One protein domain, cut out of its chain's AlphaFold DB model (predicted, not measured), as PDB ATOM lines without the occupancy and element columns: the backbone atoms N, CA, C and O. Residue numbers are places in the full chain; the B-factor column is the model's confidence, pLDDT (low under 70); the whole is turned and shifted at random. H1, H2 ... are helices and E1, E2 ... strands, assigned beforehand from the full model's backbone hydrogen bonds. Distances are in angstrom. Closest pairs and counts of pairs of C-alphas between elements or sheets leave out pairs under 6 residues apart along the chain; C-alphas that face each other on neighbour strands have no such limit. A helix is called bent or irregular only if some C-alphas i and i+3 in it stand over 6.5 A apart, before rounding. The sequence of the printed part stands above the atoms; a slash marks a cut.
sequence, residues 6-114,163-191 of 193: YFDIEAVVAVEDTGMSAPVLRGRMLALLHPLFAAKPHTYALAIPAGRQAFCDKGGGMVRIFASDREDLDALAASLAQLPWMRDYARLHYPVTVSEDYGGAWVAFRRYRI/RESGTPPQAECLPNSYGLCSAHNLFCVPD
ATOM      1  N   TYR A   6     148.007 187.156 155.303       97.56
ATOM      2  CA  TYR A   6     146.756 187.695 154.794       97.56
ATOM      3  C   TYR A   6     145.759 188.011 155.898       97.56
ATOM      4  O   TYR A   6     145.820 187.436 156.978       97.56
ATOM      5  N   PHE A   7     144.797 188.882 155.610       96.25
ATOM      6  CA  PHE A   7     143.554 188.954 156.374       96.25
ATOM      7  C   PHE A   7     142.361 189.171 155.451       96.25
ATOM      8  O   PHE A   7     142.502 189.622 154.308       96.25
ATOM      9  N   ASP A   8     141.183 188.861 155.978       94.69
ATOM     10  CA  ASP A   8     139.915 189.026 155.285       94.69
ATOM     11  C   ASP A   8     139.184 190.274 155.769       94.69
ATOM     12  O   ASP A   8     139.154 190.590 156.960       94.69
ATOM     13  N   ILE A   9     138.565 190.968 154.823       94.06
ATOM     14  CA  ILE A   9     137.583 192.013 155.081       94.06
ATOM     15  C   ILE A   9     136.241 191.472 154.638       94.06
ATOM     16  O   ILE A   9     136.040 191.173 153.460       94.06
ATOM     17  N   GLU A  10     135.322 191.379 155.584       91.44
ATOM     18  CA  GLU A  10     133.994 190.835 155.371       91.44
ATOM     19  C   GLU A  10     132.946 191.924 155.606       91.44
ATOM     20  O   GLU A  10     132.983 192.624 156.613       91.44
ATOM     21  N   ALA A  11     132.018 192.120 154.673       88.50
ATOM     22  CA  ALA A  11     130.946 193.092 154.839       88.50
ATOM     23  C   ALA A  11     129.955 192.547 155.863       88.50
ATOM     24  O   ALA A  11     129.449 191.437 155.700       88.50
ATOM     25  N   VAL A  12     129.630 193.330 156.885       82.81
ATOM     26  CA  VAL A  12     128.559 192.960 157.806       82.81
ATOM     27  C   VAL A  12     127.239 193.165 157.072       82.81
ATOM     28  O   VAL A  12     126.839 194.297 156.798       82.81
ATOM     29  N   VAL A  13     126.573 192.069 156.714       67.44
ATOM     30  CA  VAL A  13     125.202 192.117 156.199       67.44
ATOM     31  C   VAL A  13     124.272 192.150 157.406       67.44
ATOM     32  O   VAL A  13     124.408 191.325 158.313       67.44
ATOM     33  N   ALA A  14     123.364 193.123 157.453       55.16
ATOM     34  CA  ALA A  14     122.312 193.127 158.460       55.16
ATOM     35  C   ALA A  14     121.444 191.861 158.314       55.16
ATOM     36  O   ALA A  14     121.383 191.250 157.250       55.16
ATOM     37  N   VAL A  15     120.780 191.455 159.399       53.09
ATOM     38  CA  VAL A  15     119.834 190.318 159.399       53.09
ATOM     39  C   VAL A  15     118.696 190.545 158.389       53.09
ATOM     40  O   VAL A  15     118.121 189.590 157.873       53.09
ATOM     41  N   GLU A  16     118.424 191.809 158.070       53.22
ATOM     42  CA  GLU A  16     117.548 192.243 156.990       53.22
ATOM     43  C   GLU A  16     118.365 192.541 155.727       53.22
ATOM     44  O   GLU A  16     119.458 193.113 155.794       53.22
ATOM     45  N   ASP A  17     117.830 192.151 154.571       55.84
ATOM     46  CA  ASP A  17     118.461 192.363 153.271       55.84
ATOM     47  C   ASP A  17     118.779 193.855 153.078       55.84
ATOM     48  O   ASP A  17     117.899 194.689 152.873       55.84
ATOM     49  N   THR A  18     120.065 194.203 153.157       59.31
ATOM     50  CA  THR A  18     120.543 195.582 152.960       59.31
ATOM     51  C   THR A  18     120.257 196.111 151.546       59.31
ATOM     52  O   THR A  18     120.527 197.279 151.262       59.31
ATOM     53  N   GLY A  19     119.782 195.252 150.630       65.81
ATOM     54  CA  GLY A  19     119.534 195.560 149.222       65.81
ATOM     55  C   GLY A  19     120.816 195.760 148.407       65.81
ATOM     56  O   GLY A  19     120.756 196.053 147.212       65.81
ATOM     57  N   MET A  20     121.994 195.622 149.029       75.19
ATOM     58  CA  MET A  20     123.291 195.769 148.374       75.19
ATOM     59  C   MET A  20     123.874 194.407 148.010       75.19
ATOM     60  O   MET A  20     124.096 193.554 148.862       75.19
ATOM     61  N   SER A  21     124.199 194.232 146.731       84.19
ATOM     62  CA  SER A  21     124.844 193.014 146.250       84.19
ATOM     63  C   SER A  21     126.327 192.953 146.639       84.19
ATOM     64  O   SER A  21     127.007 193.978 146.762       84.19
ATOM     65  N   ALA A  22     126.876 191.740 146.748       85.31
ATOM     66  CA  ALA A  22     128.287 191.519 147.071       85.31
ATOM     67  C   ALA A  22     129.276 192.325 146.185       85.31
ATOM     68  O   ALA A  22     130.215 192.911 146.730       85.31
ATOM     69  N   PRO A  23     129.080 192.463 144.853       88.19
ATOM     70  CA  PRO A  23     129.919 193.328 144.015       88.19
ATOM     71  C   PRO A  23     129.907 194.814 144.402       88.19
ATOM     72  O   PRO A  23     130.916 195.501 144.213       88.19
ATOM     73  N   VAL A  24     128.791 195.324 144.934       88.69
ATOM     74  CA  VAL A  24     128.665 196.710 145.414       88.69
ATOM     75  C   VAL A  24     129.431 196.892 146.719       88.69
ATOM     76  O   VAL A  24     130.214 197.834 146.839       88.69
ATOM     77  N   LEU A  25     129.276 195.968 147.671       89.38
ATOM     78  CA  LEU A  25     129.988 196.013 148.953       89.38
ATOM     79  C   LEU A  25     131.501 195.888 148.766       89.38
ATOM     80  O   LEU A  25     132.257 196.728 149.258       89.38
ATOM     81  N   ARG A  26     131.948 194.916 147.963       90.69
ATOM     82  CA  ARG A  26     133.363 194.800 147.588       90.69
ATOM     83  C   ARG A  26     133.856 196.057 146.879       90.69
ATOM     84  O   ARG A  26     134.984 196.484 147.102       90.69
ATOM     85  N   GLY A  27     133.033 196.664 146.024       91.94
ATOM     86  CA  GLY A  27     133.372 197.905 145.329       91.94
ATOM     87  C   GLY A  27     133.593 199.086 146.273       91.94
ATOM     88  O   GLY A  27     134.543 199.849 146.082       91.94
ATOM     89  N   ARG A  28     132.788 199.194 147.338       91.31
ATOM     90  CA  ARG A  28     133.008 200.166 148.419       91.31
ATOM     91  C   ARG A  28     134.314 199.898 149.162       91.31
ATOM     92  O   ARG A  28     135.102 200.827 149.316       91.31
ATOM     93  N   MET A  29     134.584 198.647 149.547       93.50
ATOM     94  CA  MET A  29     135.858 198.267 150.179       93.50
ATOM     95  C   MET A  29     137.046 198.629 149.289       93.50
ATOM     96  O   MET A  29     137.972 199.297 149.739       93.50
ATOM     97  N   LEU A  30     136.988 198.269 148.005       94.62
ATOM     98  CA  LEU A  30     138.041 198.565 147.042       94.62
ATOM     99  C   LEU A  30     138.288 200.073 146.909       94.62
ATOM    100  O   LEU A  30     139.437 200.496 146.826       94.62
ATOM    101  N   ALA A  31     137.236 200.895 146.928       93.44
ATOM    102  CA  ALA A  31     137.368 202.350 146.876       93.44
ATOM    103  C   ALA A  31     138.053 202.944 148.123       93.44
ATOM    104  O   ALA A  31     138.720 203.973 148.010       93.44
ATOM    105  N   LEU A  32     137.902 202.312 149.293       94.50
ATOM    106  CA  LEU A  32     138.592 202.699 150.531       94.50
ATOM    107  C   LEU A  32     140.038 202.188 150.572       94.50
ATOM    108  O   LEU A  32     140.921 202.901 151.043       94.50
ATOM    109  N   LEU A  33     140.289 200.994 150.032       96.25
ATOM    110  CA  LEU A  33     141.624 200.397 149.931       96.25
ATOM    111  C   LEU A  33     142.507 201.111 148.908       96.25
ATOM    112  O   LEU A  33     143.695 201.300 149.144       96.25
ATOM    113  N   HIS A  34     141.931 201.540 147.785       95.00
ATOM    114  CA  HIS A  34     142.659 202.145 146.674       95.00
ATOM    115  C   HIS A  34     143.625 203.281 147.070       95.00
ATOM    116  O   HIS A  34     144.793 203.205 146.686       95.00
ATOM    117  N   PRO A  35     143.220 204.319 147.837       94.94
ATOM    118  CA  PRO A  35     144.155 205.361 148.266       94.94
ATOM    119  C   PRO A  35     145.251 204.841 149.208       94.94
ATOM    120  O   PRO A  35     146.382 205.311 149.123       94.94
ATOM    121  N   LEU A  36     144.957 203.854 150.061       96.44
ATOM    122  CA  LEU A  36     145.944 203.256 150.970       96.44
ATOM    123  C   LEU A  36     146.984 202.436 150.193       96.44
ATOM    124  O   LEU A  36     148.181 202.543 150.443       96.44
ATOM    125  N   PHE A  37     146.540 201.686 149.182       97.06
ATOM    126  CA  PHE A  37     147.422 200.940 148.282       97.06
ATOM    127  C   PHE A  37     148.241 201.870 147.383       97.06
ATOM    128  O   PHE A  37     149.381 201.566 147.049       97.06
ATOM    129  N   ALA A  38     147.680 203.014 146.984       95.56
ATOM    130  CA  ALA A  38     148.414 204.025 146.231       95.56
ATOM    131  C   ALA A  38     149.503 204.710 147.077       95.56
ATOM    132  O   ALA A  38     150.546 205.061 146.533       95.56
ATOM    133  N   ALA A  39     149.280 204.877 148.386       96.19
ATOM    134  CA  ALA A  39     150.256 205.454 149.311       96.19
ATOM    135  C   ALA A  39     151.438 204.513 149.613       96.19
ATOM    136  O   ALA A  39     152.541 204.988 149.872       96.19
ATOM    137  N   LYS A  40     151.221 203.192 149.544       95.56
ATOM    138  CA  LYS A  40     152.258 202.154 149.662       95.56
ATOM    139  C   LYS A  40     152.244 201.221 148.436       95.56
ATOM    140  O   LYS A  40     151.652 200.135 148.488       95.56
ATOM    141  N   PRO A  41     152.843 201.641 147.305       95.38
ATOM    142  CA  PRO A  41     152.835 200.856 146.075       95.38
ATOM    143  C   PRO A  41     153.459 199.471 146.260       95.38
ATOM    144  O   PRO A  41     154.463 199.317 146.945       95.38
ATOM    145  N   HIS A  42     152.885 198.469 145.591       96.12
ATOM    146  CA  HIS A  42     153.397 197.092 145.537       96.12
ATOM    147  C   HIS A  42     153.440 196.328 146.873       96.12
ATOM    148  O   HIS A  42     153.933 195.201 146.902       96.12
ATOM    149  N   THR A  43     152.888 196.894 147.950       97.56
ATOM    150  CA  THR A  43     152.862 196.276 149.285       97.56
ATOM    151  C   THR A  43     151.727 195.268 149.451       97.56
ATOM    152  O   THR A  43     151.922 194.219 150.057       97.56
ATOM    153  N   TYR A  44     150.556 195.555 148.876       98.19
ATOM    154  CA  TYR A  44     149.333 194.787 149.116       98.19
ATOM    155  C   TYR A  44     148.796 194.155 147.832       98.19
ATOM    156  O   TYR A  44     148.627 194.851 146.829       98.19
ATOM    157  N   ALA A  45     148.469 192.860 147.863       97.94
ATOM    158  CA  ALA A  45     147.660 192.224 146.819       97.94
ATOM    159  C   ALA A  45     146.257 191.934 147.315       97.94
ATOM    160  O   ALA A  45     146.051 191.614 148.480       97.94
ATOM    161  N   LEU A  46     145.310 191.989 146.390       97.38
ATOM    162  CA  LEU A  46     143.911 191.723 146.642       97.38
ATOM    163  C   LEU A  46     143.486 190.435 145.943       97.38
ATOM    164  O   LEU A  46     143.764 190.228 144.761       97.38
ATOM    165  N   ALA A  47     142.743 189.617 146.673       95.19
ATOM    166  CA  ALA A  47     142.068 188.436 146.175       95.19
ATOM    167  C   ALA A  47     140.575 188.490 146.492       95.19
ATOM    168  O   ALA A  47     140.128 189.145 147.438       95.19
ATOM    169  N   ILE A  48     139.808 187.756 145.694       91.31
ATOM    170  CA  ILE A  48     138.402 187.463 145.961       91.31
ATOM    171  C   ILE A  48     138.347 185.963 146.268       91.31
ATOM    172  O   ILE A  48     138.528 185.162 145.343       91.31
ATOM    173  N   PRO A  49     138.197 185.571 147.548       86.81
ATOM    174  CA  PRO A  49     138.139 184.163 147.929       86.81
ATOM    175  C   PRO A  49     137.035 183.425 147.160       86.81
ATOM    176  O   PRO A  49     135.898 183.895 147.097       86.81
ATOM    177  N   ALA A  50     137.369 182.278 146.559       71.44
ATOM    178  CA  ALA A  50     136.356 181.399 145.964       71.44
ATOM    179  C   ALA A  50     135.664 180.561 147.041       71.44
ATOM    180  O   ALA A  50     136.163 180.406 148.148       71.44
ATOM    181  N   GLY A  51     134.517 179.973 146.703       58.16
ATOM    182  CA  GLY A  51     133.942 178.885 147.499       58.16
ATOM    183  C   GLY A  51     133.132 179.313 148.723       58.16
ATOM    184  O   GLY A  51     132.368 178.503 149.237       58.16
ATOM    185  N   ARG A  52     133.149 180.590 149.126       58.47
ATOM    186  CA  ARG A  52     132.171 181.136 150.092       58.47
ATOM    187  C   ARG A  52     130.882 181.599 149.418       58.47
ATOM    188  O   ARG A  52     130.334 182.647 149.751       58.47
ATOM    189  N   GLN A  53     130.391 180.789 148.476       51.25
ATOM    190  CA  GLN A  53     129.158 181.035 147.724       51.25
ATOM    191  C   GLN A  53     128.007 181.371 148.678       51.25
ATOM    192  O   GLN A  53     127.393 182.412 148.530       51.25
ATOM    193  N   ALA A  54     127.848 180.603 149.762       50.16
ATOM    194  CA  ALA A  54     126.812 180.830 150.769       50.16
ATOM    195  C   ALA A  54     126.869 182.215 151.450       50.16
ATOM    196  O   ALA A  54     125.839 182.709 151.905       50.16
ATOM    197  N   PHE A  55     128.047 182.841 151.544       56.00
ATOM    198  CA  PHE A  55     128.197 184.196 152.079       56.00
ATOM    199  C   PHE A  55     127.844 185.251 151.022       56.00
ATOM    200  O   PHE A  55     127.071 186.169 151.294       56.00
ATOM    201  N   CYS A  56     128.330 185.066 149.793       55.47
ATOM    202  CA  CYS A  56     127.995 185.907 148.641       55.47
ATOM    203  C   CYS A  56     126.500 185.855 148.276       55.47
ATOM    204  O   CYS A  56     125.921 186.883 147.924       55.47
ATOM    205  N   ASP A  57     125.877 184.681 148.392       54.53
ATOM    206  CA  ASP A  57     124.462 184.417 148.111       54.53
ATOM    207  C   ASP A  57     123.550 185.063 149.166       54.53
ATOM    208  O   ASP A  57     122.420 185.432 148.864       54.53
ATOM    209  N   LYS A  58     124.062 185.286 150.386       56.19
ATOM    210  CA  LYS A  58     123.421 186.098 151.437       56.19
ATOM    211  C   LYS A  58     123.722 187.600 151.304       56.19
ATOM    212  O   LYS A  58     123.540 188.349 152.257       56.19
ATOM    213  N   GLY A  59     124.230 188.043 150.153       57.47
ATOM    214  CA  GLY A  59     124.559 189.445 149.883       57.47
ATOM    215  C   GLY A  59     125.908 189.909 150.439       57.47
ATOM    216  O   GLY A  59     126.290 191.053 150.215       57.47
ATOM    217  N   GLY A  60     126.669 189.043 151.112       67.62
ATOM    218  CA  GLY A  60     127.935 189.394 151.752       67.62
ATOM    219  C   GLY A  60     129.088 189.603 150.768       67.62
ATOM    220  O   GLY A  60     129.395 188.752 149.936       67.62
ATOM    221  N   GLY A  61     129.766 190.750 150.863       81.62
ATOM    222  CA  GLY A  61     130.997 191.028 150.118       81.62
ATOM    223  C   GLY A  61     132.237 190.696 150.943       81.62
ATOM    224  O   GLY A  61     132.358 191.182 152.060       81.62
ATOM    225  N   MET A  62     133.173 189.920 150.393       88.88
ATOM    226  CA  MET A  62     134.469 189.644 151.022       88.88
ATOM    227  C   MET A  62     135.624 189.968 150.076       88.88
ATOM    228  O   MET A  62     135.543 189.709 148.871       88.88
ATOM    229  N   VAL A  63     136.704 190.515 150.627       93.94
ATOM    230  CA  VAL A  63     138.004 190.628 149.959       93.94
ATOM    231  C   VAL A  63     139.100 190.132 150.893       93.94
ATOM    232  O   VAL A  63     139.026 190.343 152.100       93.94
ATOM    233  N   ARG A  64     140.120 189.495 150.327       96.00
ATOM    234  CA  ARG A  64     141.316 189.055 151.048       96.00
ATOM    235  C   ARG A  64     142.500 189.903 150.629       96.00
ATOM    236  O   ARG A  64     142.666 190.175 149.439       96.00
ATOM    237  N   ILE A  65     143.314 190.311 151.592       98.00
ATOM    238  CA  ILE A  65     144.489 191.145 151.352       98.00
ATOM    239  C   ILE A  65     145.725 190.385 151.792       98.00
ATOM    240  O   ILE A  65     145.772 189.918 152.922       98.00
ATOM    241  N   PHE A  66     146.712 190.296 150.906       98.25
ATOM    242  CA  PHE A  66     148.013 189.689 151.164       98.25
ATOM    243  C   PHE A  66     149.105 190.753 151.286       98.25
ATOM    244  O   PHE A  66     149.067 191.755 150.568       98.25
ATOM    245  N   ALA A  67     150.106 190.484 152.122       98.06
ATOM    246  CA  ALA A  67     151.360 191.236 152.192       98.06
ATOM    247  C   ALA A  67     152.546 190.311 152.528       98.06
ATOM    248  O   ALA A  67     152.355 189.133 152.849       98.06
ATOM    249  N   SER A  68     153.760 190.873 152.461       97.31
ATOM    250  CA  SER A  68     154.998 190.205 152.897       97.31
ATOM    251  C   SER A  68     155.030 189.979 154.399       97.31
ATOM    252  O   SER A  68     155.400 188.896 154.843       97.31
ATOM    253  N   ASP A  69     154.621 190.996 155.156       96.12
ATOM    254  CA  ASP A  69     154.862 191.076 156.588       96.12
ATOM    255  C   ASP A  69     153.590 191.473 157.323       96.12
ATOM    256  O   ASP A  69     152.744 192.226 156.827       96.12
ATOM    257  N   ARG A  70     153.451 190.946 158.538       96.75
ATOM    258  CA  ARG A  70     152.273 191.194 159.363       96.75
ATOM    259  C   ARG A  70     152.149 192.665 159.764       96.75
ATOM    260  O   ARG A  70     151.035 193.173 159.807       96.75
ATOM    261  N   GLU A  71     153.265 193.348 160.001       97.12
ATOM    262  CA  GLU A  71     153.279 194.766 160.380       97.12
ATOM    263  C   GLU A  71     152.566 195.649 159.348       97.12
ATOM    264  O   GLU A  71     151.805 196.547 159.710       97.12
ATOM    265  N   ASP A  72     152.736 195.354 158.055       96.94
ATOM    266  CA  ASP A  72     152.059 196.089 156.987       96.94
ATOM    267  C   ASP A  72     150.544 195.858 156.987       96.94
ATOM    268  O   ASP A  72     149.788 196.786 156.675       96.94
ATOM    269  N   LEU A  73     150.090 194.649 157.333       97.38
ATOM    270  CA  LEU A  73     148.667 194.331 157.463       97.38
ATOM    271  C   LEU A  73     148.061 194.930 158.734       97.38
ATOM    272  O   LEU A  73     146.957 195.463 158.665       97.38
ATOM    273  N   ASP A  74     148.783 194.911 159.855       96.81
ATOM    274  CA  ASP A  74     148.354 195.534 161.111       96.81
ATOM    275  C   ASP A  74     148.217 197.063 160.932       96.81
ATOM    276  O   ASP A  74     147.200 197.653 161.306       96.81
ATOM    277  N   ALA A  75     149.173 197.711 160.254       96.44
ATOM    278  CA  ALA A  75     149.097 199.134 159.910       96.44
ATOM    279  C   ALA A  75     147.940 199.459 158.946       96.44
ATOM    280  O   ALA A  75     147.263 200.488 159.086       96.44
ATOM    281  N   LEU A  76     147.689 198.584 157.964       97.25
ATOM    282  CA  LEU A  76     146.546 198.714 157.063       97.25
ATOM    283  C   LEU A  76     145.223 198.581 157.826       97.25
ATOM    284  O   LEU A  76     144.337 199.415 157.646       97.25
ATOM    285  N   ALA A  77     145.094 197.581 158.698       96.19
ATOM    286  CA  ALA A  77     143.905 197.353 159.513       96.19
ATOM    287  C   ALA A  77     143.627 198.538 160.450       96.19
ATOM    288  O   ALA A  77     142.491 199.007 160.518       96.19
ATOM    289  N   ALA A  78     144.661 199.093 161.091       96.12
ATOM    290  CA  ALA A  78     144.545 200.305 161.899       96.12
ATOM    291  C   ALA A  78     144.052 201.508 161.077       96.12
ATOM    292  O   ALA A  78     143.146 202.217 161.515       96.12
ATOM    293  N   SER A  79     144.589 201.711 159.868       96.81
ATOM    294  CA  SER A  79     144.156 202.793 158.966       96.81
ATOM    295  C   SER A  79     142.700 202.623 158.524       96.81
ATOM    296  O   SER A  79     141.930 203.581 158.477       96.81
ATOM    297  N   LEU A  80     142.313 201.387 158.216       96.06
ATOM    298  CA  LEU A  80     140.963 201.017 157.820       96.06
ATOM    299  C   LEU A  80     139.953 201.205 158.954       96.06
ATOM    300  O   LEU A  80     138.870 201.727 158.704       96.06
ATOM    301  N   ALA A  81     140.305 200.857 160.192       93.81
ATOM    302  CA  ALA A  81     139.435 201.001 161.360       93.81
ATOM    303  C   ALA A  81     139.056 202.463 161.674       93.81
ATOM    304  O   ALA A  81     138.034 202.707 162.312       93.81
ATOM    305  N   GLN A  82     139.836 203.441 161.194       94.75
ATOM    306  CA  GLN A  82     139.513 204.870 161.318       94.75
ATOM    307  C   GLN A  82     138.450 205.343 160.312       94.75
ATOM    308  O   GLN A  82     137.912 206.442 160.447       94.75
ATOM    309  N   LEU A  83     138.138 204.547 159.285       94.75
ATOM    310  CA  LEU A  83     137.157 204.911 158.266       94.75
ATOM    311  C   LEU A  83     135.746 204.538 158.752       94.75
ATOM    312  O   LEU A  83     135.496 203.349 158.962       94.75
ATOM    313  N   PRO A  84     134.792 205.491 158.848       93.50
ATOM    314  CA  PRO A  84     133.468 205.230 159.422       93.50
ATOM    315  C   PRO A  84     132.760 204.031 158.792       93.50
ATOM    316  O   PRO A  84     132.276 203.149 159.490       93.50
ATOM    317  N   TRP A  85     132.783 203.936 157.456       91.75
ATOM    318  CA  TRP A  85     132.134 202.822 156.769       91.75
ATOM    319  C   TRP A  85     132.767 201.465 157.105       91.75
ATOM    320  O   TRP A  85     132.054 200.481 157.241       91.75
ATOM    321  N   MET A  86     134.093 201.402 157.252       92.81
ATOM    322  CA  MET A  86     134.774 200.147 157.565       92.81
ATOM    323  C   MET A  86     134.529 199.727 159.017       92.81
ATOM    324  O   MET A  86     134.300 198.555 159.275       92.81
ATOM    325  N   ARG A  87     134.524 200.686 159.949       90.31
ATOM    326  CA  ARG A  87     134.207 200.449 161.363       90.31
ATOM    327  C   ARG A  87     132.778 199.936 161.555       90.31
ATOM    328  O   ARG A  87     132.560 199.028 162.348       90.31
ATOM    329  N   ASP A  88     131.828 200.530 160.837       89.62
ATOM    330  CA  ASP A  88     130.401 200.311 161.085       89.62
ATOM    331  C   ASP A  88     129.813 199.167 160.238       89.62
ATOM    332  O   ASP A  88     128.831 198.550 160.642       89.62
ATOM    333  N   TYR A  89     130.404 198.865 159.072       88.56
ATOM    334  CA  TYR A  89     129.831 197.929 158.091       88.56
ATOM    335  C   TYR A  89     130.787 196.830 157.619       88.56
ATOM    336  O   TYR A  89     130.452 196.088 156.692       88.56
ATOM    337  N   ALA A  90     131.968 196.694 158.220       90.81
ATOM    338  CA  ALA A  90     132.884 195.618 157.882       90.81
ATOM    339  C   ALA A  90     133.522 194.987 159.120       90.81
ATOM    340  O   ALA A  90     133.771 195.623 160.139       90.81
ATOM    341  N   ARG A  91     133.816 193.698 158.998       91.81
ATOM    342  CA  ARG A  91     134.601 192.920 159.940       91.81
ATOM    343  C   ARG A  91     135.993 192.739 159.353       91.81
ATOM    344  O   ARG A  91     136.159 192.112 158.308       91.81
ATOM    345  N   LEU A  92     136.985 193.301 160.035       94.25
ATOM    346  CA  LEU A  92     138.396 193.068 159.749       94.25
ATOM    347  C   LEU A  92     138.842 191.832 160.533       94.25
ATOM    348  O   LEU A  92     138.764 191.815 161.761       94.25
ATOM    349  N   HIS A  93     139.269 190.789 159.829       93.62
ATOM    350  CA  HIS A  93     139.845 189.605 160.454       93.62
ATOM    351  C   HIS A  93     141.292 189.868 160.881       93.62
ATOM    352  O   HIS A  93     141.960 190.771 160.382       93.62
ATOM    353  N   TYR A  94     141.777 189.057 161.817       93.50
ATOM    354  CA  TYR A  94     143.164 189.115 162.256       93.50
ATOM    355  C   TYR A  94     144.109 188.541 161.184       93.50
ATOM    356  O   TYR A  94     143.726 187.563 160.534       93.50
ATOM    357  N   PRO A  95     145.325 189.091 161.001       96.06
ATOM    358  CA  PRO A  95     146.299 188.539 160.068       96.06
ATOM    359  C   PRO A  95     146.700 187.097 160.385       96.06
ATOM    360  O   PRO A  95     147.067 186.757 161.508       96.06
ATOM    361  N   VAL A  96     146.676 186.262 159.355       96.19
ATOM    362  CA  VAL A  96     147.039 184.846 159.387       96.19
ATOM    363  C   VAL A  96     148.238 184.622 158.472       96.19
ATOM    364  O   VAL A  96     148.338 185.215 157.395       96.19
ATOM    365  N   THR A  97     149.162 183.764 158.893       97.00
ATOM    366  CA  THR A  97     150.296 183.340 158.072       97.00
ATOM    367  C   THR A  97     149.860 182.315 157.029       97.00
ATOM    368  O   THR A  97     149.073 181.405 157.286       97.00
ATOM    369  N   VAL A  98     150.386 182.462 155.820       95.25
ATOM    370  CA  VAL A  98     150.358 181.427 154.792       95.25
ATOM    371  C   VAL A  98     151.457 180.429 155.138       95.25
ATOM    372  O   VAL A  98     152.590 180.823 155.403       95.25
ATOM    373  N   SER A  99     151.120 179.140 155.145       92.69
ATOM    374  CA  SER A  99     152.106 178.074 155.344       92.69
ATOM    375  C   SER A  99     153.213 178.158 154.289       92.69
ATOM    376  O   SER A  99     152.909 178.293 153.104       92.69
ATOM    377  N   GLU A 100     154.479 178.032 154.693       87.88
ATOM    378  CA  GLU A 100     155.613 178.021 153.753       87.88
ATOM    379  C   GLU A 100     155.508 176.843 152.773       87.88
ATOM    380  O   GLU A 100     155.695 177.013 151.570       87.88
ATOM    381  N   ASP A 101     155.054 175.691 153.271       89.81
ATOM    382  CA  ASP A 101     154.803 174.481 152.480       89.81
ATOM    383  C   ASP A 101     153.393 174.443 151.861       89.81
ATOM    384  O   ASP A 101     152.804 173.375 151.682       89.81
ATOM    385  N   TYR A 102     152.786 175.601 151.581       92.75
ATOM    386  CA  TYR A 102     151.446 175.644 150.994       92.75
ATOM    387  C   TYR A 102     151.422 174.991 149.599       92.75
ATOM    388  O   TYR A 102     151.754 175.604 148.582       92.75
ATOM    389  N   GLY A 103     150.970 173.736 149.556       89.88
ATOM    390  CA  GLY A 103     150.829 172.928 148.340       89.88
ATOM    391  C   GLY A 103     149.482 173.067 147.621       89.88
ATOM    392  O   GLY A 103     149.182 172.271 146.735       89.88
ATOM    393  N   GLY A 104     148.639 174.023 148.024       92.69
ATOM    394  CA  GLY A 104     147.332 174.252 147.406       92.69
ATOM    395  C   GLY A 104     147.402 175.048 146.098       92.69
ATOM    396  O   GLY A 104     148.474 175.354 145.575       92.69
ATOM    397  N   ALA A 105     146.234 175.401 145.557       93.75
ATOM    398  CA  ALA A 105     146.141 176.146 144.304       93.75
ATOM    399  C   ALA A 105     146.627 177.597 144.455       93.75
ATOM    400  O   ALA A 105     146.503 178.212 145.519       93.75
ATOM    401  N   TRP A 106     147.148 178.145 143.358       95.69
ATOM    402  CA  TRP A 106     147.601 179.528 143.242       95.69
ATOM    403  C   TRP A 106     146.862 180.217 142.104       95.69
ATOM    404  O   TRP A 106     146.622 179.627 141.046       95.69
ATOM    405  N   VAL A 107     146.489 181.476 142.322       95.44
ATOM    406  CA  VAL A 107     145.636 182.227 141.398       95.44
ATOM    407  C   VAL A 107     146.141 183.647 141.193       95.44
ATOM    408  O   VAL A 107     146.544 184.335 142.129       95.44
ATOM    409  N   ALA A 108     146.086 184.104 139.950       95.81
ATOM    410  CA  ALA A 108     146.297 185.486 139.566       95.81
ATOM    411  C   ALA A 108     144.949 186.195 139.399       95.81
ATOM    412  O   ALA A 108     144.027 185.674 138.764       95.81
ATOM    413  N   PHE A 109     144.853 187.420 139.916       95.50
ATOM    414  CA  PHE A 109     143.682 188.278 139.750       95.50
ATOM    415  C   PHE A 109     144.016 189.437 138.814       95.50
ATOM    416  O   PHE A 109     144.780 190.347 139.146       95.50
ATOM    417  N   ARG A 110     143.429 189.411 137.616       94.44
ATOM    418  CA  ARG A 110     143.684 190.381 136.547       94.44
ATOM    419  C   ARG A 110     142.452 191.196 136.233       94.44
ATOM    420  O   ARG A 110     141.366 190.662 136.042       94.44
ATOM    421  N   ARG A 111     142.627 192.507 136.068       93.56
ATOM    422  CA  ARG A 111     141.541 193.359 135.581       93.56
ATOM    423  C   ARG A 111     141.177 192.975 134.145       93.56
ATOM    424  O   ARG A 111     141.975 193.150 133.225       93.56
ATOM    425  N   TYR A 112     139.938 192.549 133.941       93.12
ATOM    426  CA  TYR A 112     139.374 192.303 132.622       93.12
ATOM    427  C   TYR A 112     138.751 193.590 132.075       93.12
ATOM    428  O   TYR A 112     137.735 194.087 132.564       93.12
ATOM    429  N   ARG A 113     139.393 194.192 131.070       90.12
ATOM    430  CA  ARG A 113     138.973 195.500 130.555       90.12
ATOM    431  C   ARG A 113     137.827 195.362 129.553       90.12
ATOM    432  O   ARG A 113     138.014 194.863 128.445       90.12
ATOM    433  N   ILE A 114     136.664 195.888 129.928       89.31
ATOM    434  CA  ILE A 114     135.530 196.099 129.026       89.31
ATOM    435  C   ILE A 114     135.615 197.541 128.500       89.31
ATOM    436  O   ILE A 114     135.586 198.474 129.307       89.31
ATOM    437  N   ARG A 163     140.034 185.613 137.116       92.44
ATOM    438  CA  ARG A 163     140.843 184.689 137.900       92.44
ATOM    439  C   ARG A 163     141.546 183.724 136.948       92.44
ATOM    440  O   ARG A 163     140.888 183.111 136.113       92.44
ATOM    441  N   GLU A 164     142.862 183.613 137.058       92.81
ATOM    442  CA  GLU A 164     143.686 182.737 136.218       92.81
ATOM    443  C   GLU A 164     144.511 181.824 137.129       92.81
ATOM    444  O   GLU A 164     145.217 182.313 138.007       92.81
ATOM    445  N   SER A 165     144.408 180.505 136.960       93.44
ATOM    446  CA  SER A 165     145.251 179.556 137.697       93.44
ATOM    447  C   SER A 165     146.720 179.752 137.330       93.44
ATOM    448  O   SER A 165     147.045 180.034 136.175       93.44
ATOM    449  N   GLY A 166     147.609 179.567 138.299       93.19
ATOM    450  CA  GLY A 166     149.042 179.695 138.076       93.19
ATOM    451  C   GLY A 166     149.868 178.984 139.136       93.19
ATOM    452  O   GLY A 166     149.390 178.084 139.823       93.19
ATOM    453  N   THR A 167     151.129 179.386 139.234       93.88
ATOM    454  CA  THR A 167     152.129 178.815 140.142       93.88
ATOM    455  C   THR A 167     152.552 179.841 141.194       93.88
ATOM    456  O   THR A 167     152.344 181.042 140.979       93.88
ATOM    457  N   PRO A 168     153.179 179.407 142.304       93.88
ATOM    458  CA  PRO A 168     153.785 180.321 143.266       93.88
ATOM    459  C   PRO A 168     154.695 181.360 142.589       93.88
ATOM    460  O   PRO A 168     155.381 181.031 141.611       93.88
ATOM    461  N   PRO A 169     154.715 182.614 143.077       92.25
ATOM    462  CA  PRO A 169     155.589 183.642 142.536       92.25
ATOM    463  C   PRO A 169     157.056 183.292 142.815       92.25
ATOM    464  O   PRO A 169     157.431 182.989 143.943       92.25
ATOM    465  N   GLN A 170     157.890 183.357 141.776       87.94
ATOM    466  CA  GLN A 170     159.342 183.138 141.879       87.94
ATOM    467  C   GLN A 170     160.124 184.427 142.172       87.94
ATOM    468  O   GLN A 170     161.301 184.379 142.513       87.94
ATOM    469  N   ALA A 171     159.475 185.580 142.019       90.88
ATOM    470  CA  ALA A 171     160.037 186.902 142.245       90.88
ATOM    471  C   ALA A 171     159.023 187.765 142.997       90.88
ATOM    472  O   ALA A 171     157.858 187.383 143.149       90.88
ATOM    473  N   GLU A 172     159.455 188.944 143.440       92.25
ATOM    474  CA  GLU A 172     158.559 189.870 144.114       92.25
ATOM    475  C   GLU A 172     157.331 190.209 143.264       92.25
ATOM    476  O   GLU A 172     157.411 190.606 142.100       92.25
ATOM    477  N   CYS A 173     156.168 190.101 143.891       95.19
ATOM    478  CA  CYS A 173     154.910 190.540 143.326       95.19
ATOM    479  C   CYS A 173     154.884 192.069 143.300       95.19
ATOM    480  O   CYS A 173     155.143 192.718 144.322       95.19
ATOM    481  N   LEU A 174     154.462 192.635 142.166       96.25
ATOM    482  CA  LEU A 174     154.262 194.076 141.984       96.25
ATOM    483  C   LEU A 174     152.780 194.410 141.713       96.25
ATOM    484  O   LEU A 174     152.425 194.763 140.579       96.25
ATOM    485  N   PRO A 175     151.892 194.297 142.726       96.56
ATOM    486  CA  PRO A 175     150.492 194.699 142.614       96.56
ATOM    487  C   PRO A 175     150.330 196.159 142.204       96.56
ATOM    488  O   PRO A 175     151.107 197.025 142.606       96.56
ATOM    489  N   ASN A 176     149.295 196.450 141.416       95.94
ATOM    490  CA  ASN A 176     148.900 197.829 141.135       95.94
ATOM    491  C   ASN A 176     148.147 198.452 142.331       95.94
ATOM    492  O   ASN A 176     147.924 197.810 143.350       95.94
ATOM    493  N   SER A 177     147.684 199.695 142.192       94.38
ATOM    494  CA  SER A 177     146.939 200.413 143.241       94.38
ATOM    495  C   SER A 177     145.546 199.847 143.567       94.38
ATOM    496  O   SER A 177     144.859 200.377 144.434       94.38
ATOM    497  N   TYR A 178     145.102 198.786 142.891       95.06
ATOM    498  CA  TYR A 178     143.931 197.984 143.269       95.06
ATOM    499  C   TYR A 178     144.321 196.642 143.910       95.06
ATOM    500  O   TYR A 178     143.447 195.833 144.203       95.06
ATOM    501  N   GLY A 179     145.617 196.374 144.086       96.62
ATOM    502  CA  GLY A 179     146.136 195.094 144.560       96.62
ATOM    503  C   GLY A 179     146.092 193.982 143.506       96.62
ATOM    504  O   GLY A 179     146.292 192.820 143.837       96.62
ATOM    505  N   LEU A 180     145.824 194.314 142.239       96.81
ATOM    506  CA  LEU A 180     145.666 193.347 141.149       96.81
ATOM    507  C   LEU A 180     146.926 193.265 140.280       96.81
ATOM    508  O   LEU A 180     147.751 194.186 140.261       96.81
ATOM    509  N   CYS A 181     147.031 192.207 139.477       95.50
ATOM    510  CA  CYS A 181     148.061 192.106 138.448       95.50
ATOM    511  C   CYS A 181     147.905 193.211 137.391       95.50
ATOM    512  O   CYS A 181     146.792 193.618 137.028       95.50
ATOM    513  N   SER A 182     149.034 193.669 136.854       90.69
ATOM    514  CA  SER A 182     149.073 194.551 135.686       90.69
ATOM    515  C   SER A 182     149.356 193.740 134.414       90.69
ATOM    516  O   SER A 182     149.558 192.526 134.464       90.69
ATOM    517  N   ALA A 183     149.353 194.399 133.252       86.00
ATOM    518  CA  ALA A 183     149.724 193.747 131.993       86.00
ATOM    519  C   ALA A 183     151.187 193.268 131.994       86.00
ATOM    520  O   ALA A 183     151.496 192.258 131.371       86.00
ATOM    521  N   HIS A 184     152.061 193.986 132.704       86.00
ATOM    522  CA  HIS A 184     153.502 193.739 132.727       86.00
ATOM    523  C   HIS A 184     153.950 192.938 133.952       86.00
ATOM    524  O   HIS A 184     154.967 192.263 133.888       86.00
ATOM    525  N   ASN A 185     153.168 192.965 135.036       90.25
ATOM    526  CA  ASN A 185     153.497 192.293 136.289       90.25
ATOM    527  C   ASN A 185     152.405 191.279 136.627       90.25
ATOM    528  O   ASN A 185     151.366 191.622 137.207       90.25
ATOM    529  N   LEU A 186     152.644 190.032 136.223       93.44
ATOM    530  CA  LEU A 186     151.844 188.884 136.626       93.44
ATOM    531  C   LEU A 186     152.406 188.296 137.913       93.44
ATOM    532  O   LEU A 186     153.605 188.067 138.016       93.44
ATOM    533  N   PHE A 187     151.523 188.009 138.857       96.38
ATOM    534  CA  PHE A 187     151.855 187.252 140.050       96.38
ATOM    535  C   PHE A 187     150.634 186.454 140.498       96.38
ATOM    536  O   PHE A 187     149.503 186.806 140.152       96.38
ATOM    537  N   CYS A 188     150.864 185.400 141.269       96.75
ATOM    538  CA  CYS A 188     149.795 184.623 141.878       96.75
ATOM    539  C   CYS A 188     149.838 184.771 143.394       96.75
ATOM    540  O   CYS A 188     150.894 185.000 143.982       96.75
ATOM    541  N   VAL A 189     148.679 184.602 144.015       96.69
ATOM    542  CA  VAL A 189     148.518 184.498 145.464       96.69
ATOM    543  C   VAL A 189     147.897 183.144 145.821       96.69
ATOM    544  O   VAL A 189     147.259 182.528 144.956       96.69
ATOM    545  N   PRO A 190     148.076 182.664 147.062       95.81
ATOM    546  CA  PRO A 190     147.444 181.443 147.545       95.81
ATOM    547  C   PRO A 190     145.918 181.497 147.432       95.81
ATOM    548  O   PRO A 190     145.276 182.458 147.862       95.81
ATOM    549  N   ASP A 191     145.330 180.439 146.888       93.06
ATOM    550  CA  ASP A 191     143.885 180.272 146.760       93.06
ATOM    551  C   ASP A 191     143.280 179.583 147.990       93.06
ATOM    552  O   ASP A 191     142.878 178.421 147.958       93.06
TER     553      ASP A 191
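AT A GLANCE: This is residues 6 to 114 and 163 to 191 of the 193 residues of the protein "Type I-F CRISPR-associated endoribonuclease Cas6/Csy4" of Desulfovibrio sp. OH1186_COT-070 (UniProt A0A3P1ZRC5). A small four-stranded sheet has helices over one face, H1 and H3 along its strands and short H4 after H3, while a two-stranded ribbon, E5 and E6, lies next to its edge strand E2 with long loops running to and from it. The 138 printed residues hold four named helices and six named strands, in the order E1 H1 E2 H2 E3 H3 H4 E4 E5 E6. The main sheet runs E2 E3 E1 E4 and the small one E5 E6, both antiparallel, and the class is mixed, helices and strands. The whole is compact, with a radius of gyration of the C-alphas of 14.7 A and spans of 45 by 34 by 29 A.

IN THESE COORDINATES: In the main sheet, E2 is residues 45 to 47, E3 residues 62 to 67 and 17.0 A long, E1 residues 6 to 11 and 16.7 A long, and E4 residues 90 to 92. C-alpha 6, where E1 begins, is at (146.756, 187.695, 154.794). H1, residues 22 to 39, measures 26.1 A; H3, residues 70 to 81, measures 16.3 A; H4 is residues 84 to 89 and H2 residues 53 to 57. E5, residues 106 to 112, measures 18.5 A, and E6, residues 163 to 166, ends with C-alpha 166 at (149.042, 179.695, 138.076).

HOW THE PARTS SIT: E3 and E1 are antiparallel, with N 9 and O 63 2.8 A apart, within hydrogen-bond range. Also within this range are N 47 and O 64 of E2 and E3, 2.8 A, and N 91 and O 10 of E4 and E1, 2.7 A. H1, H3 and H4 on one face of this sheet make two layers, helices over strands. E1, H1, E2 and E3, H3 H4, E4 are split strand-helix-strand units, each with another strand between its two strands, and both crossovers are right-handed. H1 has a height over the sheet of 8.7 A and H3 one of 8.8 A. H1 has a kink of 33 degrees near residue 32 and is only just irregular, C-alphas 32 and 35 being 6.6 A apart. H1, with residues 32 to 36, and H3 only just touch, with 3 pairs of C-alphas within 8 A, the closest being Leu 36 and Leu 76, 7.6 A. H2 only grazes the sheet, with residues 55 to 56. The closest C-alphas of E2 and E5 are those of Ala 47 and Phe 109, 6.6 A. E5 and E6 are antiparallel, with N 108 and O 164 2.8 A apart, within hydrogen-bond range. Every O i to N i+4 pair is within range in H2, H3 and H4, and 12 of 14 are in H1.

THE WHOLE: The C-alphas of Glu 16 and Gln 170 are the two farthest apart, 45.4 A. Residues 115 to 162 are not printed, and C-alphas 114 and 163 are 15.4 A apart across the cut. The link from E4 to E5 is long, and residues 167 to 191 hold no named element, though 189 to 190 pair antiparallel with 106 to 107 of E5. Mean pLDDT of the printed part is 88.8; residues 13 to 19 and 51 to 60 are under 70.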